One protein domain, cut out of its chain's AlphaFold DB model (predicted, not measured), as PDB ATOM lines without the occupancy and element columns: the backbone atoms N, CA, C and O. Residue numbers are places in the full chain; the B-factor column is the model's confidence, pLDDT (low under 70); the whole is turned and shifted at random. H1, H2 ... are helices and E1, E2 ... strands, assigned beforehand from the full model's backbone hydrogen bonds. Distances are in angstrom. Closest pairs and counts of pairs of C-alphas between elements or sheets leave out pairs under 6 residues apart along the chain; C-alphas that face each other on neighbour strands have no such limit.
ATOM      1  N   HIS A 625     -21.013 -37.062  41.683       94.12
ATOM      2  CA  HIS A 625     -22.131 -37.922  42.076       94.12
ATOM      3  C   HIS A 625     -22.239 -39.133  41.151       94.12
ATOM      4  O   HIS A 625     -22.304 -40.274  41.601       94.12
ATOM      5  N   HIS A 626     -22.275 -38.858  39.852       96.25
ATOM      6  CA  HIS A 626     -22.385 -39.843  38.791       96.25
ATOM      7  C   HIS A 626     -21.790 -39.268  37.506       96.25
ATOM      8  O   HIS A 626     -21.481 -38.077  37.417       96.25
ATOM      9  N   VAL A 627     -21.643 -40.132  36.517       97.44
ATOM     10  CA  VAL A 627     -21.253 -39.803  35.158       97.44
ATOM     11  C   VAL A 627     -22.381 -40.213  34.231       97.44
ATOM     12  O   VAL A 627     -22.885 -41.327  34.344       97.44
ATOM     13  N   ARG A 628     -22.765 -39.319  33.324       97.88
ATOM     14  CA  ARG A 628     -23.657 -39.637  32.205       97.88
ATOM     15  C   ARG A 628     -22.809 -39.970  30.991       97.88
ATOM     16  O   ARG A 628     -21.816 -39.289  30.739       97.88
ATOM     17  N   ILE A 629     -23.160 -41.039  30.299       97.50
ATOM     18  CA  ILE A 629     -22.443 -41.559  29.142       97.50
ATOM     19  C   ILE A 629     -23.264 -41.222  27.909       97.50
ATOM     20  O   ILE A 629     -24.472 -41.450  27.885       97.50
ATOM     21  N   TYR A 630     -22.583 -40.695  26.899       96.81
ATOM     22  CA  TYR A 630     -23.208 -40.248  25.669       96.81
ATOM     23  C   TYR A 630     -22.548 -40.874  24.453       96.81
ATOM     24  O   TYR A 630     -21.319 -40.989  24.402       96.81
ATOM     25  N   LYS A 631     -23.365 -41.179  23.450       95.56
ATOM     26  CA  LYS A 631     -22.929 -41.402  22.079       95.56
ATOM     27  C   LYS A 631     -22.938 -40.055  21.349       95.56
ATOM     28  O   LYS A 631     -23.922 -39.322  21.388       95.56
ATOM     29  N   ILE A 632     -21.796 -39.686  20.775       94.06
ATOM     30  CA  ILE A 632     -21.544 -38.389  20.122       94.06
ATOM     31  C   ILE A 632     -21.618 -38.513  18.595       94.06
ATOM     32  O   ILE A 632     -21.967 -37.553  17.916       94.06
ATOM     33  N   ALA A 633     -21.248 -39.673  18.050       89.06
ATOM     34  CA  ALA A 633     -21.310 -39.962  16.620       89.06
ATOM     35  C   ALA A 633     -21.559 -41.456  16.395       89.06
ATOM     36  O   ALA A 633     -21.135 -42.269  17.220       89.06
ATOM     37  N   ASP A 634     -22.197 -41.799  15.274       84.19
ATOM     38  CA  ASP A 634     -22.497 -43.182  14.888       84.19
ATOM     39  C   ASP A 634     -21.371 -43.847  14.089       84.19
ATOM     40  O   ASP A 634     -21.068 -45.015  14.327       84.19
ATOM     41  N   GLU A 635     -20.711 -43.115  13.183       84.31
ATOM     42  CA  GLU A 635     -19.720 -43.678  12.256       84.31
ATOM     43  C   GLU A 635     -18.454 -42.797  12.115       84.31
ATOM     44  O   GLU A 635     -18.509 -41.715  11.528       84.31
ATOM     45  N   PRO A 636     -17.288 -43.245  12.628       81.94
ATOM     46  CA  PRO A 636     -17.157 -44.330  13.600       81.94
ATOM     47  C   PRO A 636     -17.849 -43.963  14.920       81.94
ATOM     48  O   PRO A 636     -17.888 -42.788  15.297       81.94
ATOM     49  N   ALA A 637     -18.347 -44.970  15.640       86.94
ATOM     50  CA  ALA A 637     -19.006 -44.761  16.922       86.94
ATOM     51  C   ALA A 637     -18.064 -44.040  17.896       86.94
ATOM     52  O   ALA A 637     -16.951 -44.501  18.176       86.94
ATOM     53  N   ARG A 638     -18.499 -42.892  18.415       92.25
ATOM     54  CA  ARG A 638     -17.722 -42.092  19.368       92.25
ATOM     55  C   ARG A 638     -18.522 -41.857  20.626       92.25
ATOM     56  O   ARG A 638     -19.665 -41.424  20.565       92.25
ATOM     57  N   TYR A 639     -17.870 -42.053  21.765       95.75
ATOM     58  CA  TYR A 639     -18.485 -41.897  23.076       95.75
ATOM     59  C   TYR A 639     -17.794 -40.809  23.885       95.75
ATOM     60  O   TYR A 639     -16.572 -40.649  23.826       95.75
ATOM     61  N   GLY A 640     -18.582 -40.102  24.685       96.50
ATOM     62  CA  GLY A 640     -18.103 -39.154  25.678       96.50
ATOM     63  C   GLY A 640     -18.814 -39.334  27.005       96.50
ATOM     64  O   GLY A 640     -19.718 -40.157  27.156       96.50
ATOM     65  N   MET A 641     -18.380 -38.563  27.995       97.19
ATOM     66  CA  MET A 641     -18.975 -38.625  29.318       97.19
ATOM     67  C   MET A 641     -19.059 -37.247  29.972       97.19
ATOM     68  O   MET A 641     -18.150 -36.428  29.842       97.19
ATOM     69  N   LEU A 642     -20.133 -37.014  30.724       97.75
ATOM     70  CA  LEU A 642     -20.325 -35.822  31.542       97.75
ATOM     71  C   LEU A 642     -20.210 -36.197  33.018       97.75
ATOM     72  O   LEU A 642     -21.028 -36.950  33.548       97.75
ATOM     73  N   ARG A 643     -19.208 -35.644  33.704       97.00
ATOM     74  CA  ARG A 643     -19.055 -35.796  35.156       97.00
ATOM     75  C   ARG A 643     -19.979 -34.820  35.867       97.00
ATOM     76  O   ARG A 643     -19.758 -33.617  35.799       97.00
ATOM     77  N   VAL A 644     -20.976 -35.345  36.573       96.56
ATOM     78  CA  VAL A 644     -21.966 -34.528  37.277       96.56
ATOM     79  C   VAL A 644     -21.552 -34.359  38.734       96.56
ATOM     80  O   VAL A 644     -21.593 -35.301  39.536       96.56
ATOM     81  N   TYR A 645     -21.147 -33.143  39.087       94.50
ATOM     82  CA  TYR A 645     -20.713 -32.795  40.437       94.50
ATOM     83  C   TYR A 645     -21.893 -32.585  41.390       94.50
ATOM     84  O   TYR A 645     -22.951 -32.085  41.013       94.50
ATOM     85  N   GLN A 646     -21.699 -32.915  42.670       92.81
ATOM     86  CA  GLN A 646     -22.745 -32.774  43.692       92.81
ATOM     87  C   GLN A 646     -23.262 -31.335  43.833       92.81
ATOM     88  O   GLN A 646     -24.446 -31.132  44.104       92.81
ATOM     89  N   VAL A 647     -22.394 -30.337  43.635       91.94
ATOM     90  CA  VAL A 647     -22.762 -28.915  43.729       91.94
ATOM     91  C   VAL A 647     -23.832 -28.522  42.705       91.94
ATOM     92  O   VAL A 647     -24.743 -27.764  43.041       91.94
ATOM     93  N   ASP A 648     -23.792 -29.114  41.510       94.12
ATOM     94  CA  ASP A 648     -24.741 -28.835  40.428       94.12
ATOM     95  C   ASP A 648     -26.090 -29.547  40.633       94.12
ATOM     96  O   ASP A 648     -27.096 -29.174  40.035       94.12
ATOM     97  N   LEU A 649     -26.147 -30.518  41.550       93.56
ATOM     98  CA  LEU A 649     -27.358 -31.260  41.907       93.56
ATOM     99  C   LEU A 649     -28.070 -30.708  43.149       93.56
ATOM    100  O   LEU A 649     -29.113 -31.228  43.545       93.56
ATOM    101  N   ARG A 650     -27.570 -29.634  43.776       88.31
ATOM    102  CA  ARG A 650     -28.189 -29.064  44.993       88.31
ATOM    103  C   ARG A 650     -29.649 -28.652  44.790       88.31
ATOM    104  O   ARG A 650     -30.443 -28.727  45.724       88.31
ATOM    105  N   ARG A 651     -30.005 -28.228  43.574       88.06
ATOM    106  CA  ARG A 651     -31.372 -27.824  43.193       88.06
ATOM    107  C   ARG A 651     -32.246 -28.992  42.715       88.06
ATOM    108  O   ARG A 651     -33.406 -28.777  42.378       88.06
ATOM    109  N   ALA A 652     -31.719 -30.215  42.717       88.62
ATOM    110  CA  ALA A 652     -32.422 -31.426  42.304       88.62
ATOM    111  C   ALA A 652     -33.145 -32.136  43.468       88.62
ATOM    112  O   ALA A 652     -33.530 -33.297  43.344       88.62
ATOM    113  N   ARG A 653     -33.337 -31.475  44.622       81.50
ATOM    114  CA  ARG A 653     -34.029 -32.075  45.777       81.50
ATOM    115  C   ARG A 653     -35.446 -32.507  45.380       81.50
ATOM    116  O   ARG A 653     -36.212 -31.702  44.863       81.50
ATOM    117  N   GLY A 654     -35.776 -33.775  45.633       85.81
ATOM    118  CA  GLY A 654     -37.074 -34.368  45.282       85.81
ATOM    119  C   GLY A 654     -37.256 -34.690  43.794       85.81
ATOM    120  O   GLY A 654     -38.327 -35.144  43.409       85.81
ATOM    121  N   LYS A 655     -36.231 -34.473  42.964       92.56
ATOM    122  CA  LYS A 655     -36.222 -34.813  41.538       92.56
ATOM    123  C   LYS A 655     -35.307 -36.009  41.293       92.56
ATOM    124  O   LYS A 655     -34.475 -36.352  42.135       92.56
ATOM    125  N   ASP A 656     -35.447 -36.623  40.125       93.50
ATOM    126  CA  ASP A 656     -34.499 -37.635  39.674       93.50
ATOM    127  C   ASP A 656     -33.142 -36.984  39.352       93.50
ATOM    128  O   ASP A 656     -33.030 -36.121  38.483       93.50
ATOM    129  N   LEU A 657     -32.103 -37.393  40.083       95.06
ATOM    130  CA  LEU A 657     -30.746 -36.854  39.965       95.06
ATOM    131  C   LEU A 657     -30.088 -37.219  38.627       95.06
ATOM    132  O   LEU A 657     -29.218 -36.484  38.153       95.06
ATOM    133  N   PHE A 658     -30.482 -38.351  38.041       94.81
ATOM    134  CA  PHE A 658     -29.856 -38.901  36.840       94.81
ATOM    135  C   PHE A 658     -30.392 -38.260  35.563       94.81
ATOM    136  O   PHE A 658     -29.628 -38.103  34.625       94.81
ATOM    137  N   SER A 659     -31.636 -37.778  35.562       92.88
ATOM    138  CA  SER A 659     -32.220 -37.015  34.449       92.88
ATOM    139  C   SER A 659     -32.263 -35.497  34.683       92.88
ATOM    140  O   SER A 659     -32.625 -34.740  33.784       92.88
ATOM    141  N   PHE A 660     -31.865 -35.007  35.868       95.25
ATOM    142  CA  PHE A 660     -31.901 -33.574  36.191       95.25
ATOM    143  C   PHE A 660     -31.119 -32.728  35.160       95.25
ATOM    144  O   PHE A 660     -29.939 -33.006  34.942       95.25
ATOM    145  N   PRO A 661     -31.706 -31.690  34.538       94.62
ATOM    146  CA  PRO A 661     -30.996 -30.881  33.549       94.62
ATOM    147  C   PRO A 661     -29.754 -30.203  34.136       94.62
ATOM    148  O   PRO A 661     -29.834 -29.546  35.175       94.62
ATOM    149  N   ILE A 662     -28.613 -30.341  33.457       95.69
ATOM    150  CA  ILE A 662     -27.339 -29.741  33.866       95.69
ATOM    151  C   ILE A 662     -27.083 -28.493  33.004       95.69
ATOM    152  O   ILE A 662     -26.821 -28.628  31.810       95.69
ATOM    153  N   PRO A 663     -27.170 -27.267  33.558       93.62
ATOM    154  CA  PRO A 663     -27.031 -26.044  32.768       93.62
ATOM    155  C   PRO A 663     -25.635 -25.885  32.151       93.62
ATOM    156  O   PRO A 663     -24.639 -26.252  32.776       93.62
ATOM    157  N   ALA A 664     -25.540 -25.228  30.992       94.62
ATOM    158  CA  ALA A 664     -24.262 -24.946  30.321       94.62
ATOM    159  C   ALA A 664     -23.257 -24.172  31.201       94.62
ATOM    160  O   ALA A 664     -22.056 -24.406  31.126       94.62
ATOM    161  N   CYS A 665     -23.748 -23.298  32.088       95.25
ATOM    162  CA  CYS A 665     -22.921 -22.514  33.009       95.25
ATOM    163  C   CYS A 665     -22.412 -23.293  34.239       95.25
ATOM    164  O   CYS A 665     -21.650 -22.746  35.045       95.25
ATOM    165  N   SER A 666     -22.853 -24.543  34.417       96.25
ATOM    166  CA  SER A 666     -22.464 -25.405  35.537       96.25
ATOM    167  C   SER A 666     -20.987 -25.791  35.483       96.25
ATOM    168  O   SER A 666     -20.375 -25.836  34.413       96.25
ATOM    169  N   ILE A 667     -20.405 -26.122  36.641       95.56
ATOM    170  CA  ILE A 667     -19.008 -26.568  36.680       95.56
ATOM    171  C   ILE A 667     -18.838 -27.934  35.998       95.56
ATOM    172  O   ILE A 667     -17.803 -28.188  35.385       95.56
ATOM    173  N   SER A 668     -19.877 -28.779  36.030       96.00
ATOM    174  CA  SER A 668     -19.931 -30.047  35.292       96.00
ATOM    175  C   SER A 668     -19.759 -29.842  33.783       96.00
ATOM    176  O   SER A 668     -18.904 -30.487  33.183       96.00
ATOM    177  N   MET A 669     -20.499 -28.906  33.174       96.38
ATOM    178  CA  MET A 669     -20.404 -28.615  31.733       96.38
ATOM    179  C   MET A 669     -19.100 -27.905  31.355       96.38
ATOM    180  O   MET A 669     -18.467 -28.255  30.364       96.38
ATOM    181  N   ARG A 670     -18.657 -26.940  32.168       95.06
ATOM    182  CA  ARG A 670     -17.421 -26.170  31.922       95.06
ATOM    183  C   ARG A 670     -16.147 -27.011  32.013       95.06
ATOM    184  O   ARG A 670     -15.126 -26.625  31.461       95.06
ATOM    185  N   THR A 671     -16.200 -28.147  32.710       94.25
ATOM    186  CA  THR A 671     -15.074 -29.090  32.859       94.25
ATOM    187  C   THR A 671     -15.281 -30.405  32.105       94.25
ATOM    188  O   THR A 671     -14.547 -31.375  32.339       94.25
ATOM    189  N   ALA A 672     -16.296 -30.458  31.238       94.94
ATOM    190  CA  ALA A 672     -16.509 -31.556  30.310       94.94
ATOM    191  C   ALA A 672     -15.477 -31.513  29.174       94.94
ATOM    192  O   ALA A 672     -14.836 -30.488  28.934       94.94
ATOM    193  N   ASP A 673     -15.310 -32.640  28.487       94.44
ATOM    194  CA  ASP A 673     -14.506 -32.677  27.269       94.44
ATOM    195  C   ASP A 673     -15.148 -31.798  26.177       94.44
ATOM    196  O   ASP A 673     -16.370 -31.613  26.154       94.44
ATOM    197  N   LYS A 674     -14.325 -31.221  25.297       91.88
ATOM    198  CA  LYS A 674     -14.792 -30.284  24.270       91.88
ATOM    199  C   LYS A 674     -15.848 -30.925  23.367       91.88
ATOM    200  O   LYS A 674     -16.893 -30.317  23.144       91.88
ATOM    201  N   ASP A 675     -15.611 -32.157  22.926       92.56
ATOM    202  CA  ASP A 675     -16.456 -32.813  21.928       92.56
ATOM    203  C   ASP A 675     -17.844 -33.126  22.502       92.56
ATOM    204  O   ASP A 675     -18.863 -32.893  21.855       92.56
ATOM    205  N   ILE A 676     -17.905 -33.592  23.759       95.31
ATOM    206  CA  ILE A 676     -19.195 -33.847  24.415       95.31
ATOM    207  C   ILE A 676     -19.939 -32.548  24.733       95.31
ATOM    208  O   ILE A 676     -21.160 -32.493  24.618       95.31
ATOM    209  N   ARG A 677     -19.227 -31.484  25.117       93.81
ATOM    210  CA  ARG A 677     -19.850 -30.188  25.398       93.81
ATOM    211  C   ARG A 677     -20.491 -29.600  24.146       93.81
ATOM    212  O   ARG A 677     -21.622 -29.130  24.228       93.81
ATOM    213  N   GLU A 678     -19.788 -29.624  23.018       92.94
ATOM    214  CA  GLU A 678     -20.318 -29.153  21.736       92.94
ATOM    215  C   GLU A 678     -21.543 -29.975  21.315       92.94
ATOM    216  O   GLU A 678     -22.578 -29.395  20.992       92.94
ATOM    217  N   ALA A 679     -21.480 -31.305  21.427       94.12
ATOM    218  CA  ALA A 679     -22.598 -32.183  21.082       94.12
ATOM    219  C   ALA A 679     -23.834 -31.985  21.983       94.12
ATOM    220  O   ALA A 679     -24.966 -31.979  21.502       94.12
ATOM    221  N   LEU A 680     -23.638 -31.757  23.288       94.44
ATOM    222  CA  LEU A 680     -24.729 -31.446  24.219       94.44
ATOM    223  C   LEU A 680     -25.377 -30.087  23.926       94.44
ATOM    224  O   LEU A 680     -26.593 -29.957  24.034       94.44
ATOM    225  N   LEU A 681     -24.584 -29.077  23.553       90.81
ATOM    226  CA  LEU A 681     -25.100 -27.755  23.185       90.81
ATOM    227  C   LEU A 681     -25.829 -27.772  21.835       90.81
ATOM    228  O   LEU A 681     -26.815 -27.058  21.677       90.81
ATOM    229  N   ALA A 682     -25.365 -28.592  20.890       91.81
ATOM    230  CA  ALA A 682     -26.008 -28.790  19.593       91.81
ATOM    231  C   ALA A 682     -27.241 -29.711  19.657       91.81
ATOM    232  O   ALA A 682     -27.999 -29.776  18.694       91.81
ATOM    233  N   GLY A 683     -27.446 -30.427  20.769       92.56
ATOM    234  CA  GLY A 683     -28.522 -31.409  20.913       92.56
ATOM    235  C   GLY A 683     -28.311 -32.685  20.091       92.56
ATOM    236  O   GLY A 683     -29.280 -33.374  19.792       92.56
ATOM    237  N   THR A 684     -27.066 -32.992  19.711       93.81
ATOM    238  CA  THR A 684     -26.707 -34.165  18.893       93.81
ATOM    239  C   THR A 684     -26.198 -35.349  19.716       93.81
ATOM    240  O   THR A 684     -26.021 -36.432  19.171       93.81
ATOM    241  N   ALA A 685     -25.944 -35.162  21.016       94.25
ATOM    242  CA  ALA A 685     -25.511 -36.231  21.914       94.25
ATOM    243  C   ALA A 685     -26.698 -37.069  22.417       94.25
ATOM    244  O   ALA A 685     -27.627 -36.534  23.025       94.25
ATOM    245  N   GLU A 686     -26.619 -38.388  22.254       95.12
ATOM    246  CA  GLU A 686     -27.592 -39.345  22.790       95.12
ATOM    247  C   GLU A 686     -27.110 -39.896  24.138       95.12
ATOM    248  O   GLU A 686     -26.000 -40.421  24.234       95.12
ATOM    249  N   GLU A 687     -27.918 -39.780  25.197       95.25
ATOM    250  CA  GLU A 687     -27.590 -40.367  26.503       95.25
ATOM    251  C   GLU A 687     -27.888 -41.871  26.511       95.25
ATOM    252  O   GLU A 687     -29.049 -42.272  26.492       95.25
ATOM    253  N   ILE A 688     -26.848 -42.701  26.610       95.12
ATOM    254  CA  ILE A 688     -26.983 -44.171  26.609       95.12
ATOM    255  C   ILE A 688     -27.037 -44.769  28.022       95.12
ATOM    256  O   ILE A 688     -27.382 -45.935  28.218       95.12
ATOM    257  N   GLY A 689     -26.705 -43.980  29.048       95.25
ATOM    258  CA  GLY A 689     -26.858 -44.388  30.439       95.25
ATOM    259  C   GLY A 689     -26.013 -43.586  31.418       95.25
ATOM    260  O   GLY A 689     -25.306 -42.646  31.061       95.25
ATOM    261  N   TRP A 690     -26.054 -43.989  32.686       96.69
ATOM    262  CA  TRP A 690     -25.271 -43.366  33.746       96.69
ATOM    263  C   TRP A 690     -24.555 -44.399  34.610       96.69
ATOM    264  O   TRP A 690     -25.028 -45.516  34.834       96.69
ATOM    265  N   VAL A 691     -23.406 -43.986  35.133       96.62
ATOM    266  CA  VAL A 691     -22.515 -44.809  35.947       96.62
ATOM    267  C   VAL A 691     -22.058 -44.016  37.169       96.62
ATOM    268  O   VAL A 691     -21.752 -42.830  37.097       96.62
ATOM    269  N   ALA A 692     -21.998 -44.669  38.317       95.06
ATOM    270  CA  ALA A 692     -21.510 -44.139  39.578       95.06
ATOM    271  C   ALA A 692     -20.330 -44.973  40.094       95.06
ATOM    272  O   ALA A 692     -20.114 -46.124  39.705       95.06
ATOM    273  N   VAL A 693     -19.552 -44.393  41.009       94.06
ATOM    274  CA  VAL A 693     -18.494 -45.142  41.695       94.06
ATOM    275  C   VAL A 693     -19.120 -46.311  42.454       94.06
ATOM    276  O   VAL A 693     -20.058 -46.146  43.233       94.06
ATOM    277  N   GLY A 694     -18.559 -47.493  42.235       94.25
ATOM    278  CA  GLY A 694     -19.031 -48.753  42.783       94.25
ATOM    279  C   GLY A 694     -19.907 -49.578  41.841       94.25
ATOM    280  O   GLY A 694     -20.305 -50.686  42.200       94.25
ATOM    281  N   ASP A 695     -20.179 -49.089  40.639       96.44
ATOM    282  CA  ASP A 695     -20.885 -49.872  39.633       96.44
ATOM    283  C   ASP A 695     -20.046 -51.025  39.098       96.44
ATOM    284  O   ASP A 695     -18.814 -50.963  39.086       96.44
ATOM    285  N   GLU A 696     -20.737 -52.083  38.679       97.25
ATOM    286  CA  GLU A 696     -20.153 -53.240  38.012       97.25
ATOM    287  C   GLU A 696     -20.288 -53.064  36.497       97.25
ATOM    288  O   GLU A 696     -21.394 -52.894  35.990       97.25
ATOM    289  N   LEU A 697     -19.171 -53.134  35.782       97.12
ATOM    290  CA  LEU A 697     -19.119 -53.264  34.334       97.12
ATOM    291  C   LEU A 697     -18.657 -54.676  33.989       97.12
ATOM    292  O   LEU A 697     -17.632 -55.138  34.493       97.12
ATOM    293  N   ARG A 698     -19.390 -55.353  33.113       96.06
ATOM    294  CA  ARG A 698     -18.914 -56.557  32.437       96.06
ATOM    295  C   ARG A 698     -18.277 -56.142  31.121       96.06
ATOM    296  O   ARG A 698     -18.912 -55.437  30.345       96.06
ATOM    297  N   VAL A 699     -17.042 -56.574  30.900       95.50
ATOM    298  CA  VAL A 699     -16.242 -56.217  29.723       95.50
ATOM    299  C   VAL A 699     -15.827 -57.490  28.997       95.50
ATOM    300  O   VAL A 699     -15.315 -58.415  29.629       95.50
ATOM    301  N   ASN A 700     -16.026 -57.541  27.681       94.00
ATOM    302  CA  ASN A 700     -15.531 -58.644  26.861       94.00
ATOM    303  C   ASN A 700     -14.002 -58.559  26.704       94.00
ATOM    304  O   ASN A 700     -13.489 -57.698  25.993       94.00
ATOM    305  N   SER A 701     -13.266 -59.466  27.353       92.00
ATOM    306  CA  SER A 701     -11.795 -59.466  27.354       92.00
ATOM    307  C   SER A 701     -11.176 -59.665  25.966       92.00
ATOM    308  O   SER A 701     -10.063 -59.196  25.734       92.00
ATOM    309  N   ALA A 702     -11.899 -60.281  25.020       92.06
ATOM    310  CA  ALA A 702     -11.419 -60.523  23.656       92.06
ATOM    311  C   ALA A 702     -11.105 -59.233  22.878       92.06
ATOM    312  O   ALA A 702     -10.290 -59.258  21.958       92.06
ATOM    313  N   PHE A 703     -11.714 -58.106  23.255       91.88
ATOM    314  CA  PHE A 703     -11.515 -56.820  22.587       91.88
ATOM    315  C   PHE A 703     -10.321 -56.009  23.117       91.88
ATOM    316  O   PHE A 703     -10.000 -54.963  22.560       91.88
ATOM    317  N   TYR A 704      -9.631 -56.479  24.164       92.38
ATOM    318  CA  TYR A 704      -8.555 -55.727  24.821       92.38
ATOM    319  C   TYR A 704      -7.283 -56.570  24.964       92.38
ATOM    320  O   TYR A 704      -6.926 -57.015  26.054       92.38
ATOM    321  N   SER A 705      -6.559 -56.768  23.863       90.25
ATOM    322  CA  SER A 705      -5.327 -57.574  23.815       90.25
ATOM    323  C   SER A 705      -4.030 -56.770  23.963       90.25
ATOM    324  O   SER A 705      -2.948 -57.350  24.070       90.25
ATOM    325  N   GLU A 706      -4.107 -55.440  23.985       89.50
ATOM    326  CA  GLU A 706      -2.936 -54.564  23.956       89.50
ATOM    327  C   GLU A 706      -2.507 -54.054  25.341       89.50
ATOM    328  O   GLU A 706      -3.278 -54.011  26.305       89.50
ATOM    329  N   ASN A 707      -1.266 -53.568  25.428       91.44
ATOM    330  CA  ASN A 707      -0.729 -52.858  26.593       91.44
ATOM    331  C   ASN A 707      -0.804 -53.675  27.904       91.44
ATOM    332  O   ASN A 707      -0.750 -54.905  27.915       91.44
ATOM    333  N   LYS A 708      -0.871 -52.984  29.052       92.69
ATOM    334  CA  LYS A 708      -0.953 -53.625  30.375       92.69
ATOM    335  C   LYS A 708      -2.235 -54.443  30.552       92.69
ATOM    336  O   LYS A 708      -2.196 -55.469  31.224       92.69
ATOM    337  N   ILE A 709      -3.348 -53.998  29.963       95.06
ATOM    338  CA  ILE A 709      -4.641 -54.678  30.096       95.06
ATOM    339  C   ILE A 709      -4.663 -56.007  29.331       95.06
ATOM    340  O   ILE A 709      -5.118 -57.002  29.881       95.06
ATOM    341  N   GLY A 710      -4.054 -56.072  28.145       94.69
ATOM    342  CA  GLY A 710      -3.893 -57.319  27.400       94.69
ATOM    343  C   GLY A 710      -3.062 -58.356  28.148       94.69
ATOM    344  O   GLY A 710      -3.434 -59.523  28.216       94.69
ATOM    345  N   LYS A 711      -1.974 -57.930  28.805       95.12
ATOM    346  CA  LYS A 711      -1.195 -58.817  29.688       95.12
ATOM    347  C   LYS A 711      -2.010 -59.300  30.890       95.12
ATOM    348  O   LYS A 711      -1.898 -60.463  31.258       95.12
ATOM    349  N   PHE A 712      -2.833 -58.431  31.478       95.56
ATOM    350  CA  PHE A 712      -3.734 -58.814  32.566       95.56
ATOM    351  C   PHE A 712      -4.763 -59.855  32.112       95.56
ATOM    352  O   PHE A 712      -4.919 -60.865  32.787       95.56
ATOM    353  N   PHE A 713      -5.418 -59.661  30.963       95.19
ATOM    354  CA  PHE A 713      -6.375 -60.636  30.432       95.19
ATOM    355  C   PHE A 713      -5.721 -61.922  29.929       95.19
ATOM    356  O   PHE A 713      -6.366 -62.962  29.930       95.19
ATOM    357  N   LYS A 714      -4.441 -61.892  29.543       93.25
ATOM    358  CA  LYS A 714      -3.688 -63.119  29.257       93.25
ATOM    359  C   LYS A 714      -3.498 -63.976  30.513       93.25
ATOM    360  O   LYS A 714      -3.551 -65.195  30.416       93.25
ATOM    361  N   GLU A 715      -3.276 -63.337  31.660       92.19
ATOM    362  CA  GLU A 715      -3.125 -64.017  32.952       92.19
ATOM    363  C   GLU A 715      -4.482 -64.435  33.548       92.19
ATOM    364  O   GLU A 715      -4.619 -65.539  34.063       92.19
ATOM    365  N   TYR A 716      -5.492 -63.563  33.454       93.19
ATOM    366  CA  TYR A 716      -6.824 -63.745  34.044       93.19
ATOM    367  C   TYR A 716      -7.942 -63.463  33.022       93.19
ATOM    368  O   TYR A 716      -8.673 -62.471  33.161       93.19
ATOM    369  N   PRO A 717      -8.103 -64.297  31.979       91.69
ATOM    370  CA  PRO A 717      -9.097 -64.081  30.920       91.69
ATOM    371  C   PRO A 717     -10.541 -64.078  31.436       91.69
ATOM    372  O   PRO A 717     -11.418 -63.446  30.846       91.69
ATOM    373  N   GLU A 718     -10.788 -64.751  32.558       90.44
ATOM    374  CA  GLU A 718     -12.086 -64.879  33.206       90.44
ATOM    375  C   GLU A 718     -12.464 -63.676  34.091       90.44
ATOM    376  O   GLU A 718     -13.604 -63.593  34.560       90.44
ATOM    377  N   ALA A 719     -11.536 -62.750  34.356       92.50
ATOM    378  CA  ALA A 719     -11.755 -61.573  35.199       92.50
ATOM    379  C   ALA A 719     -12.487 -60.449  34.437       92.50
ATOM    380  O   ALA A 719     -11.980 -59.341  34.271       92.50
ATOM    381  N   VAL A 720     -13.705 -60.749  33.978       93.81
ATOM    382  CA  VAL A 720     -14.530 -59.873  33.127       93.81
ATOM    383  C   VAL A 720     -15.427 -58.907  33.903       93.81
ATOM    384  O   VAL A 720     -16.004 -58.003  33.304       93.81
ATOM    385  N   GLU A 721     -15.570 -59.080  35.221       95.31
ATOM    386  CA  GLU A 721     -16.352 -58.183  36.080       95.31
ATOM    387  C   GLU A 721     -15.460 -57.113  36.723       95.31
ATOM    388  O   GLU A 721     -14.556 -57.412  37.514       95.31
ATOM    389  N   TRP A 722     -15.752 -55.849  36.429       97.06
ATOM    390  CA  TRP A 722     -14.964 -54.687  36.825       97.06
ATOM    391  C   TRP A 722     -15.782 -53.728  37.670       97.06
ATOM    392  O   TRP A 722     -16.927 -53.423  37.371       97.06
ATOM    393  N   ARG A 723     -15.180 -53.201  38.729       96.81
ATOM    394  CA  ARG A 723     -15.753 -52.149  39.560       96.81
ATOM    395  C   ARG A 723     -15.256 -50.796  39.097       96.81
ATOM    396  O   ARG A 723     -14.047 -50.592  38.997       96.81
ATOM    397  N   VAL A 724     -16.167 -49.845  38.964       96.81
ATOM    398  CA  VAL A 724     -15.832 -48.430  38.792       96.81
ATOM    399  C   VAL A 724     -15.291 -47.878  40.107       96.81
ATOM    400  O   VAL A 724     -16.005 -47.831  41.108       96.81
ATOM    401  N   VAL A 725     -14.021 -47.478  40.127       95.25
ATOM    402  CA  VAL A 725     -13.346 -46.951  41.329       95.25
ATOM    403  C   VAL A 725     -13.121 -45.441  41.281       95.25
ATOM    404  O   VAL A 725     -12.808 -44.843  42.309       95.25
ATOM    405  N   GLY A 726     -13.311 -44.807  40.124       94.06
ATOM    406  CA  GLY A 726     -13.220 -43.359  39.991       94.06
ATOM    407  C   GLY A 726     -13.307 -42.882  38.547       94.06
ATOM    408  O   GLY A 726     -13.322 -43.681  37.613       94.06
ATOM    409  N   PHE A 727     -13.328 -41.562  38.391       94.44
ATOM    410  CA  PHE A 727     -13.336 -40.879  37.101       94.44
ATOM    411  C   PHE A 727     -12.176 -39.895  37.076       94.44
ATOM    412  O   PHE A 727     -12.090 -39.000  37.920       94.44
ATOM    413  N   GLU A 728     -11.260 -40.091  36.141       91.00
ATOM    414  CA  GLU A 728     -10.040 -39.310  36.032       91.00
ATOM    415  C   GLU A 728     -10.123 -38.347  34.854       91.00
ATOM    416  O   GLU A 728     -10.133 -38.740  33.688       91.00
ATOM    417  N   GLY A 729     -10.133 -37.053  35.164       90.50
ATOM    418  CA  GLY A 729     -10.325 -36.041  34.132       90.50
ATOM    419  C   GLY A 729     -11.660 -36.221  33.391       90.50
ATOM    420  O   GLY A 729     -12.534 -36.954  33.855       90.50
ATOM    421  N   PRO A 730     -11.853 -35.521  32.266       93.06
ATOM    422  CA  PRO A 730     -13.129 -35.509  31.557       93.06
ATOM    423  C   PRO A 730     -13.380 -36.747  30.691       93.06
ATOM    424  O   PRO A 730     -14.523 -36.988  30.323       93.06
ATOM    425  N   THR A 731     -12.352 -37.547  30.390       95.56
ATOM    426  CA  THR A 731     -12.454 -38.642  29.411       95.56
ATOM    427  C   THR A 731     -12.103 -40.022  29.947       95.56
ATOM    428  O   THR A 731     -12.375 -40.991  29.245       95.56
ATOM    429  N   LYS A 732     -11.518 -40.169  31.149       96.19
ATOM    430  CA  LYS A 732     -11.077 -41.483  31.650       96.19
ATOM    431  C   LYS A 732     -11.908 -42.002  32.816       96.19
ATOM    432  O   LYS A 732     -12.220 -41.284  33.765       96.19
ATOM    433  N   ILE A 733     -12.183 -43.297  32.770       97.06
ATOM    434  CA  ILE A 733     -12.786 -44.076  33.845       97.06
ATOM    435  C   ILE A 733     -11.741 -45.032  34.428       97.06
ATOM    436  O   ILE A 733     -10.906 -45.583  33.707       97.06
ATOM    437  N   ASN A 734     -11.786 -45.218  35.746       97.12
ATOM    438  CA  ASN A 734     -10.870 -46.089  36.469       97.12
ATOM    439  C   ASN A 734     -11.622 -47.338  36.920       97.12
ATOM    440  O   ASN A 734     -12.602 -47.250  37.666       97.12
ATOM    441  N   LEU A 735     -11.138 -48.499  36.488       97.50
ATOM    442  CA  LEU A 735     -11.754 -49.799  36.710       97.50
ATOM    443  C   LEU A 735     -10.826 -50.710  37.515       97.50
ATOM    444  O   LEU A 735      -9.608 -50.692  37.342       97.50
ATOM    445  N   ARG A 736     -11.392 -51.535  38.395       97.00
ATOM    446  CA  ARG A 736     -10.646 -52.561  39.139       97.00
ATOM    447  C   ARG A 736     -11.363 -53.906  39.051       97.00
ATOM    448  O   ARG A 736     -12.575 -53.920  39.267       97.00
ATOM    449  N   PRO A 737     -10.670 -55.026  38.803       96.06
ATOM    450  CA  PRO A 737     -11.331 -56.323  38.733       96.06
ATOM    451  C   PRO A 737     -11.985 -56.670  40.077       96.06
ATOM    452  O   PRO A 737     -11.400 -56.507  41.154       96.06
ATOM    453  N   ILE A 738     -13.229 -57.144  40.023       95.00
ATOM    454  CA  ILE A 738     -13.991 -57.527  41.219       95.00
ATOM    455  C   ILE A 738     -13.517 -58.883  41.738       95.00
ATOM    456  O   ILE A 738     -13.423 -59.073  42.950       95.00
ATOM    457  N   ARG A 739     -13.165 -59.799  40.834       93.44
ATOM    458  CA  ARG A 739     -12.711 -61.149  41.180       93.44
ATOM    459  C   ARG A 739     -11.362 -61.163  41.892       93.44
ATOM    460  O   ARG A 739     -11.218 -61.876  42.879       93.44
ATOM    461  N   ILE A 740     -10.418 -60.347  41.422       94.56
ATOM    462  CA  ILE A 740      -9.027 -60.346  41.886       94.56
ATOM    463  C   ILE A 740      -8.849 -59.432  43.106       94.56
ATOM    464  O   ILE A 740      -9.294 -58.278  43.125       94.56
ATOM    465  N   SER A 741      -8.179 -59.949  44.132       91.50
ATOM    466  CA  SER A 741      -7.877 -59.272  45.388       91.50
ATOM    467  C   SER A 741      -6.372 -59.208  45.637       91.50
ATOM    468  O   SER A 741      -5.671 -60.212  45.541       91.50
ATOM    469  N   GLU A 742      -5.900 -58.028  46.037       92.06
ATOM    470  CA  GLU A 742      -4.500 -57.788  46.409       92.06
ATOM    471  C   GLU A 742      -4.038 -58.628  47.610       92.06
ATOM    472  O   GLU A 742      -2.851 -58.895  47.752       92.06
ATOM    473  N   GLU A 743      -4.959 -59.108  48.452       84.50
ATOM    474  CA  GLU A 743      -4.628 -59.987  49.584       84.50
ATOM    475  C   GLU A 743      -3.960 -61.305  49.168       84.50
ATOM    476  O   GLU A 743      -3.331 -61.966  49.998       84.50
ATOM    477  N   GLY A 744      -4.137 -61.709  47.907       86.50
ATOM    478  CA  GLY A 744      -3.494 -62.879  47.321       86.50
ATOM    479  C   GLY A 744      -2.150 -62.598  46.657       86.50
ATOM    480  O   GLY A 744      -1.572 -63.534  46.119       86.50
ATOM    481  N   PHE A 745      -1.662 -61.352  46.647       90.75
ATOM    482  CA  PHE A 745      -0.402 -61.024  45.982       90.75
ATOM    483  C   PHE A 745       0.801 -61.466  46.819       90.75
ATOM    484  O   PHE A 745       0.842 -61.301  48.039       90.75
ATOM    485  N   ASP A 746       1.813 -61.977  46.135       85.06
ATOM    486  CA  ASP A 746       3.106 -62.397  46.674       85.06
ATOM    487  C   ASP A 746       4.247 -61.663  45.953       85.06
ATOM    488  O   ASP A 746       4.005 -60.638  45.324       85.06
ATOM    489  N   GLU A 747       5.501 -62.110  46.055       84.12
ATOM    490  CA  GLU A 747       6.630 -61.513  45.319       84.12
ATOM    491  C   GLU A 747       6.632 -61.888  43.825       84.12
ATOM    492  O   GLU A 747       7.088 -61.094  43.003       84.12
ATOM    493  N   ALA A 748       6.045 -63.031  43.459       87.56
ATOM    494  CA  ALA A 748       5.975 -63.527  42.085       87.56
ATOM    495  C   ALA A 748       4.880 -62.846  41.244       87.56
ATOM    496  O   ALA A 748       4.921 -62.887  40.015       87.56
ATOM    497  N   THR A 749       3.914 -62.186  41.888       89.25
ATOM    498  CA  THR A 749       2.789 -61.531  41.210       89.25
ATOM    499  C   THR A 749       3.278 -60.487  40.183       89.25
ATOM    500  O   THR A 749       3.983 -59.542  40.580       89.25
ATOM    501  N   PRO A 750       2.875 -60.591  38.896       91.88
ATOM    502  CA  PRO A 750       3.331 -59.692  37.835       91.88
ATOM    503  C   PRO A 750       3.033 -58.218  38.116       91.88
ATOM    504  O   PRO A 750       1.991 -57.862  38.676       91.88
ATOM    505  N   LYS A 751       3.932 -57.330  37.680       92.12
ATOM    506  CA  LYS A 751       3.800 -55.881  37.903       92.12
ATOM    507  C   LYS A 751       2.515 -55.325  37.292       92.12
ATOM    508  O   LYS A 751       1.854 -54.502  37.911       92.12
ATOM    509  N   GLU A 752       2.130 -55.791  36.110       92.56
ATOM    510  CA  GLU A 752       0.916 -55.349  35.423       92.56
ATOM    511  C   GLU A 752      -0.355 -55.714  36.195       92.56
ATOM    512  O   GLU A 752      -1.286 -54.912  36.259       92.56
ATOM    513  N   VAL A 753      -0.364 -56.879  36.852       93.06
ATOM    514  CA  VAL A 753      -1.455 -57.293  37.742       93.06
ATOM    515  C   VAL A 753      -1.517 -56.376  38.960       93.06
ATOM    516  O   VAL A 753      -2.600 -55.915  39.311       93.06
ATOM    517  N   ARG A 754      -0.375 -56.032  39.570       93.56
ATOM    518  CA  ARG A 754      -0.337 -55.087  40.704       93.56
ATOM    519  C   ARG A 754      -0.803 -53.688  40.313       93.56
ATOM    520  O   ARG A 754      -1.603 -53.093  41.030       93.56
ATOM    521  N   ASP A 755      -0.354 -53.191  39.163       93.94
ATOM    522  CA  ASP A 755      -0.706 -51.864  38.647       93.94
ATOM    523  C   ASP A 755      -2.219 -51.728  38.362       93.94
ATOM    524  O   ASP A 755      -2.757 -50.620  38.422       93.94
ATOM    525  N   ILE A 756      -2.911 -52.836  38.061       95.56
ATOM    526  CA  ILE A 756      -4.349 -52.863  37.735       95.56
ATOM    527  C   ILE A 756      -5.220 -53.255  38.938       95.56
ATOM    528  O   ILE A 756      -6.228 -52.604  39.214       95.56
ATOM    529  N   ALA A 757      -4.865 -54.325  39.647       94.50
ATOM    530  CA  ALA A 757      -5.698 -54.940  40.679       94.50
ATOM    531  C   ALA A 757      -5.271 -54.595  42.119       94.50
ATOM    532  O   ALA A 757      -6.038 -54.853  43.050       94.50
ATOM    533  N   GLY A 758      -4.096 -53.982  42.310       90.69
ATOM    534  CA  GLY A 758      -3.624 -53.504  43.613       90.69
ATOM    535  C   GLY A 758      -4.480 -52.376  44.195       90.69
ATOM    536  O   GLY A 758      -5.218 -51.689  43.480       90.69
ATOM    537  N   SER A 759      -4.380 -52.142  45.505       83.12
ATOM    538  CA  SER A 759      -5.162 -51.104  46.201       83.12
ATOM    539  C   SER A 759      -4.883 -49.694  45.681       83.12
ATOM    540  O   SER A 759      -5.810 -48.881  45.596       83.12
ATOM    541  N   SER A 760      -3.638 -49.418  45.289       83.38
ATOM    542  CA  SER A 760      -3.200 -48.163  44.663       83.38
ATOM    543  C   SER A 760      -3.339 -48.155  43.133       83.38
ATOM    544  O   SER A 760      -3.169 -47.107  42.512       83.38
ATOM    545  N   GLY A 761      -3.663 -49.304  42.532       90.81
ATOM    546  CA  GLY A 761      -3.762 -49.522  41.091       90.81
ATOM    547  C   GLY A 761      -5.193 -49.476  40.544       90.81
ATOM    548  O   GLY A 761      -6.175 -49.569  41.289       90.81
ATOM    549  N   SER A 762      -5.311 -49.299  39.228       96.31
ATOM    550  CA  SER A 762      -6.559 -49.444  38.461       96.31
ATOM    551  C   SER A 762      -6.265 -49.484  36.959       96.31
ATOM    552  O   SER A 762      -5.278 -48.911  36.491       96.31
ATOM    553  N   TRP A 763      -7.146 -50.115  36.187       96.81
ATOM    554  CA  TRP A 763      -7.192 -49.928  34.743       96.81
ATOM    555  C   TRP A 763      -7.795 -48.554  34.434       96.81
ATOM    556  O   TRP A 763      -8.974 -48.308  34.680       96.81
ATOM    557  N   ARG A 764      -6.957 -47.640  33.939       95.81
ATOM    558  CA  ARG A 764      -7.311 -46.252  33.605       95.81
ATOM    559  C   ARG A 764      -7.518 -46.165  32.097       95.81
ATOM    560  O   ARG A 764      -6.539 -46.214  31.352       95.81
ATOM    561  N   VAL A 765      -8.765 -46.066  31.649       95.56
ATOM    562  CA  VAL A 765      -9.130 -46.180  30.227       95.56
ATOM    563  C   VAL A 765      -9.996 -45.005  29.791       95.56
ATOM    564  O   VAL A 765     -10.832 -44.532  30.558       95.56
ATOM    565  N   ALA A 766      -9.772 -44.499  28.577       96.00
ATOM    566  CA  ALA A 766     -10.641 -43.480  27.994       96.00
ATOM    567  C   ALA A 766     -12.022 -44.082  27.700       96.00
ATOM    568  O   ALA A 766     -12.095 -45.201  27.201       96.00
ATOM    569  N   ILE A 767     -13.107 -43.355  27.972       95.81
ATOM    570  CA  ILE A 767     -14.476 -43.852  27.769       95.81
ATOM    571  C   ILE A 767     -14.734 -44.223  26.305       95.81
ATOM    572  O   ILE A 767     -15.343 -45.251  26.032       95.81
ATOM    573  N   SER A 768     -14.176 -43.450  25.371       94.19
ATOM    574  CA  SER A 768     -14.225 -43.733  23.938       94.19
ATOM    575  C   SER A 768     -13.517 -45.036  23.572       94.19
ATOM    576  O   SER A 768     -14.051 -45.803  22.786       94.19
ATOM    577  N   ALA A 769     -12.356 -45.325  24.165       93.75
ATOM    578  CA  ALA A 769     -11.629 -46.575  23.933       93.75
ATOM    579  C   ALA A 769     -12.283 -47.773  24.638       93.75
ATOM    580  O   ALA A 769     -12.220 -48.890  24.140       93.75
ATOM    581  N   LEU A 770     -12.909 -47.550  25.798       95.06
ATOM    582  CA  LEU A 770     -13.648 -48.589  26.507       95.06
ATOM    583  C   LEU A 770     -14.881 -49.010  25.703       95.06
ATOM    584  O   LEU A 770     -15.071 -50.196  25.489       95.06
ATOM    585  N   LEU A 771     -15.701 -48.064  25.248       95.06
ATOM    586  CA  LEU A 771     -16.967 -48.373  24.575       95.06
ATOM    587  C   LEU A 771     -16.823 -48.560  23.058       95.06
ATOM    588  O   LEU A 771     -17.616 -49.266  22.449       95.06
ATOM    589  N   GLY A 772     -15.784 -47.986  22.444       90.56
ATOM    590  CA  GLY A 772     -15.549 -48.045  20.997       90.56
ATOM    591  C   GLY A 772     -15.351 -49.456  20.440       90.56
ATOM    592  O   GLY A 772     -15.611 -49.680  19.264       90.56
ATOM    593  N   CYS A 773     -14.930 -50.413  21.271       83.56
ATOM    594  CA  CYS A 773     -14.796 -51.815  20.875       83.56
ATOM    595  C   CYS A 773     -16.094 -52.636  21.023       83.56
ATOM    596  O   CYS A 773     -16.125 -53.783  20.581       83.56
ATOM    597  N   GLY A 774     -17.143 -52.079  21.644       86.62
ATOM    598  CA  GLY A 774     -18.376 -52.790  21.999       86.62
ATOM    599  C   GLY A 774     -18.214 -53.783  23.161       86.62
ATOM    600  O   GLY A 774     -17.136 -53.933  23.742       86.62
ATOM    601  N   GLY A 775     -19.296 -54.477  23.532       90.31
ATOM    602  CA  GLY A 775     -19.242 -55.569  24.513       90.31
ATOM    603  C   GLY A 775     -19.047 -55.121  25.965       90.31
ATOM    604  O   GLY A 775     -18.439 -55.850  26.761       90.31
ATOM    605  N   VAL A 776     -19.556 -53.937  26.316       96.50
ATOM    606  CA  VAL A 776     -19.559 -53.412  27.686       96.50
ATOM    607  C   VAL A 776     -20.990 -53.331  28.211       96.50
ATOM    608  O   VAL A 776     -21.863 -52.693  27.630       96.50
ATOM    609  N   THR A 777     -21.243 -53.963  29.355       97.31
ATOM    610  CA  THR A 777     -22.561 -53.957  30.003       97.31
ATOM    611  C   THR A 777     -22.450 -53.442  31.429       97.31
ATOM    612  O   THR A 777     -21.683 -53.973  32.232       97.31
ATOM    613  N   LEU A 778     -23.257 -52.443  31.778       97.12
ATOM    614  CA  LEU A 778     -23.488 -52.037  33.158       97.12
ATOM    615  C   LEU A 778     -24.370 -53.082  33.846       97.12
ATOM    616  O   LEU A 778     -25.510 -53.300  33.444       97.12
ATOM    617  N   ILE A 779     -23.863 -53.710  34.905       96.69
ATOM    618  CA  ILE A 779     -24.563 -54.758  35.647       96.69
ATOM    619  C   ILE A 779     -25.108 -54.202  36.966       96.69
ATOM    620  O   ILE A 779     -24.390 -53.632  37.789       96.69
ATOM    621  N   ARG A 780     -26.408 -54.407  37.199       96.00
ATOM    622  CA  ARG A 780     -27.098 -54.099  38.458       96.00
ATOM    623  C   ARG A 780     -27.700 -55.366  39.020       96.00
ATOM    624  O   ARG A 780     -28.373 -56.095  38.303       96.00
ATOM    625  N   ARG A 781     -27.503 -55.612  40.312       94.19
ATOM    626  CA  ARG A 781     -27.968 -56.845  40.956       94.19
ATOM    627  C   ARG A 781     -29.030 -56.581  42.017       94.19
ATOM    628  O   ARG A 781     -29.132 -55.477  42.567       94.19
ATOM    629  N   ASN A 782     -29.850 -57.588  42.292       92.56
ATOM    630  CA  ASN A 782     -30.612 -57.656  43.537       92.56
ATOM    631  C   ASN A 782     -29.717 -58.167  44.686       92.56
ATOM    632  O   ASN A 782     -28.522 -58.399  44.499       92.56
ATOM    633  N   VAL A 783     -30.275 -58.309  45.893       92.06
ATOM    634  CA  VAL A 783     -29.487 -58.729  47.066       92.06
ATOM    635  C   VAL A 783     -28.990 -60.178  46.975       92.06
ATOM    636  O   VAL A 783     -27.992 -60.508  47.603       92.06
ATOM    637  N   LEU A 784     -29.648 -61.026  46.177       92.44
ATOM    638  CA  LEU A 784     -29.255 -62.419  45.939       92.44
ATOM    639  C   LEU A 784     -28.159 -62.535  44.864       92.44
ATOM    640  O   LEU A 784     -27.711 -63.632  44.548       92.44
ATOM    641  N   GLY A 785     -27.720 -61.410  44.287       92.38
ATOM    642  CA  GLY A 785     -26.709 -61.374  43.232       92.38
ATOM    643  C   GLY A 785     -27.258 -61.583  41.820       92.38
ATOM    644  O   GLY A 785     -26.477 -61.563  40.867       92.38
ATOM    645  N   GLU A 786     -28.572 -61.728  41.653       92.94
ATOM    646  CA  GLU A 786     -29.215 -61.892  40.346       92.94
ATOM    647  C   GLU A 786     -29.223 -60.556  39.587       92.94
ATOM    648  O   GLU A 786     -29.462 -59.498  40.173       92.94
ATOM    649  N   GLU A 787     -28.966 -60.597  38.280       95.12
ATOM    650  CA  GLU A 787     -28.989 -59.415  37.415       95.12
ATOM    651  C   GLU A 787     -30.410 -58.871  37.255       95.12
ATOM    652  O   GLU A 787     -31.359 -59.610  36.991       95.12
ATOM    653  N   ARG A 788     -30.564 -57.555  37.391       95.25
ATOM    654  CA  ARG A 788     -31.850 -56.871  37.304       95.25
ATOM    655  C   ARG A 788     -31.954 -56.143  35.974       95.25
ATOM    656  O   ARG A 788     -31.514 -55.010  35.864       95.25
ATOM    657  N   TRP A 789     -32.582 -56.769  34.986       95.56
ATOM    658  CA  TRP A 789     -32.815 -56.167  33.665       95.56
ATOM    659  C   TRP A 789     -34.077 -55.300  33.598       95.56
ATOM    660  O   TRP A 789     -34.201 -54.446  32.728       95.56
ATOM    661  N   LYS A 790     -35.025 -55.512  34.518       94.31
ATOM    662  CA  LYS A 790     -36.277 -54.750  34.616       94.31
ATOM    663  C   LYS A 790     -36.613 -54.493  36.083       94.31
ATOM    664  O   LYS A 790     -36.299 -55.313  36.949       94.31
ATOM    665  N   SER A 791     -37.286 -53.382  36.372       92.56
ATOM    666  CA  SER A 791     -37.772 -53.059  37.715       92.56
ATOM    667  C   SER A 791     -39.165 -52.446  37.661       92.56
ATOM    668  O   SER A 791     -39.402 -51.513  36.902       92.56
ATOM    669  N   ARG A 792     -40.072 -52.945  38.507       89.56
ATOM    670  CA  ARG A 792     -41.394 -52.336  38.739       89.56
ATOM    671  C   ARG A 792     -41.361 -51.224  39.793       89.56
ATOM    672  O   ARG A 792     -42.293 -50.441  39.880       89.56
ATOM    673  N   SER A 793     -40.297 -51.161  40.594       88.44
ATOM    674  CA  SER A 793     -40.140 -50.243  41.729       88.44
ATOM    675  C   SER A 793     -39.161 -49.097  41.451       88.44
ATOM    676  O   SER A 793     -38.733 -48.416  42.380       88.44
ATOM    677  N   GLY A 794     -38.764 -48.901  40.187       90.00
ATOM    678  CA  GLY A 794     -37.812 -47.859  39.788       90.00
ATOM    679  C   GLY A 794     -36.371 -48.108  40.248       90.00
ATOM    680  O   GLY A 794     -35.574 -47.176  40.320       90.00
ATOM    681  N   LEU A 795     -36.007 -49.352  40.589       94.31
ATOM    682  CA  LEU A 795     -34.629 -49.690  40.953       94.31
ATOM    683  C   LEU A 795     -33.719 -49.711  39.709       94.31
ATOM    684  O   LEU A 795     -34.155 -50.179  38.655       94.31
ATOM    685  N   PRO A 796     -32.432 -49.324  39.829       94.69
ATOM    686  CA  PRO A 796     -31.504 -49.302  38.695       94.69
ATOM    687  C   PRO A 796     -31.383 -50.666  38.020       94.69
ATOM    688  O   PRO A 796     -31.237 -51.673  38.718       94.69
ATOM    689  N   CYS A 797     -31.407 -50.701  36.692       95.94
ATOM    690  CA  CYS A 797     -31.336 -51.934  35.912       95.94
ATOM    691  C   CYS A 797     -30.009 -52.061  35.154       95.94
ATOM    692  O   CYS A 797     -29.256 -51.094  35.049       95.94
ATOM    693  N   CYS A 798     -29.706 -53.272  34.693       97.12
ATOM    694  CA  CYS A 798     -28.618 -53.525  33.761       97.12
ATOM    695  C   CYS A 798     -28.866 -52.783  32.440       97.12
ATOM    696  O   CYS A 798     -30.014 -52.686  32.003       97.12
ATOM    697  N   THR A 799     -27.789 -52.330  31.802       95.81
ATOM    698  CA  THR A 799     -27.834 -51.574  30.543       95.81
ATOM    699  C   THR A 799     -26.635 -51.964  29.680       95.81
ATOM    700  O   THR A 799     -25.506 -51.970  30.176       95.81
ATOM    701  N   ALA A 800     -26.858 -52.301  28.410       95.00
ATOM    702  CA  ALA A 800     -25.775 -52.396  27.428       95.00
ATOM    703  C   ALA A 800     -25.345 -50.975  27.038       95.00
ATOM    704  O   ALA A 800     -26.207 -50.133  26.800       95.00
ATOM    705  N   LEU A 801     -24.043 -50.689  27.060       92.62
ATOM    706  CA  LEU A 801     -23.507 -49.358  26.770       92.62
ATOM    707  C   LEU A 801     -22.976 -49.332  25.331       92.62
ATOM    708  O   LEU A 801     -21.768 -49.465  25.131       92.62
TER     709      LEU A 801
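What this domain is: This is residues 625 to 801 of the 802 residues of the protein "HNH endonuclease domain protein" of Actinomyces sp. ICM54 (UniProt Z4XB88). Two lobes sit end to end along the longest axis: a three-stranded sheet, E2 E1 E3, with H3 crossing one face, and a strongly twisted five-stranded sheet, E7 E6 E5 E4 E8, with H4 and H5 at its far end. The short helix H6 lies between the two sheets, and after E8 a long loop without named elements folds back to pair with that strand. The 177 printed residues hold six named helices and eight strands, in the order E1 E2 H1 H2 H3 E3 E4 H4 E5 E6 H5 E7 H6 E8; both sheets are antiparallel and the class is mixed. The whole is compact, with a radius of gyration of the C-alphas of 17.1 A and spans of 51 by 37 by 30 A.

How they stand to each other: E1, residues 625 to 634, and E2, residues 637 to 645, form a hairpin, with N 628 and O 642 2.9 A apart. H1, residues 646 to 649, and H2, residues 667 to 670, only graze this sheet. H3, residues 674 to 682, is over E2 and, only just with 3 C-alphas, over E1; its height over the sheet is 9.3 A, and it runs across the strands, at 87 degrees to E2 on the local plane. The closest C-alphas of H3 and E2 are those of Ile 676 and Gly 640, 5.6 A apart. E3, residues 686 to 691, is antiparallel to E1, with N 629 and O 689 2.8 A apart. E4, residues 696 to 699, is apart from E3 and antiparallel to E5, residues 721 to 728, with N 722 and O 697 2.8 A apart. E5 bends by 58 degrees at residue 725 and forms a hairpin with E6, residues 732 to 737, with N 725 and O 734 2.8 A apart. H4, residues 707 to 715, and H5, residues 751 to 757, touch about perpendicular at 84 degrees, closest at the C-alphas of Lys 708 and Glu 752, 5.7 A. E7, residues 763 to 766, is antiparallel to E6, with N 765 and O 733 3.0 A apart. H6, residues 767 to 771, is on both sheets and on the opposite face of the first from H3; its closest C-alphas to E2 are those of Ser 768 and Tyr 639, 4.7 A. E8, residues 776 to 779, is antiparallel to E4, with N 777 and O 698 2.9 A apart. In H3, H4, H5 and H6 every O i to N i+4 pair is within hydrogen-bond range; H1 and H2 are too short for one.

Where its parts are: E1 starts at C-alpha 625 (-22.131, -37.922, 42.076) and measures 27.7 A; E2 measures 26.4 A, E5 19.9 A and H4 13.1 A. E8 ends at C-alpha 779 (-24.563, -54.758, 35.647).

The domain as a whole: The C-alphas of Ala 682 and Glu 747 are the two farthest apart, 52.9 A. The printed part has no cut; the links H1 to H2 and E6 to H5 are long. Mean pLDDT of the printed part is 93.3, and no printed residue is under 70.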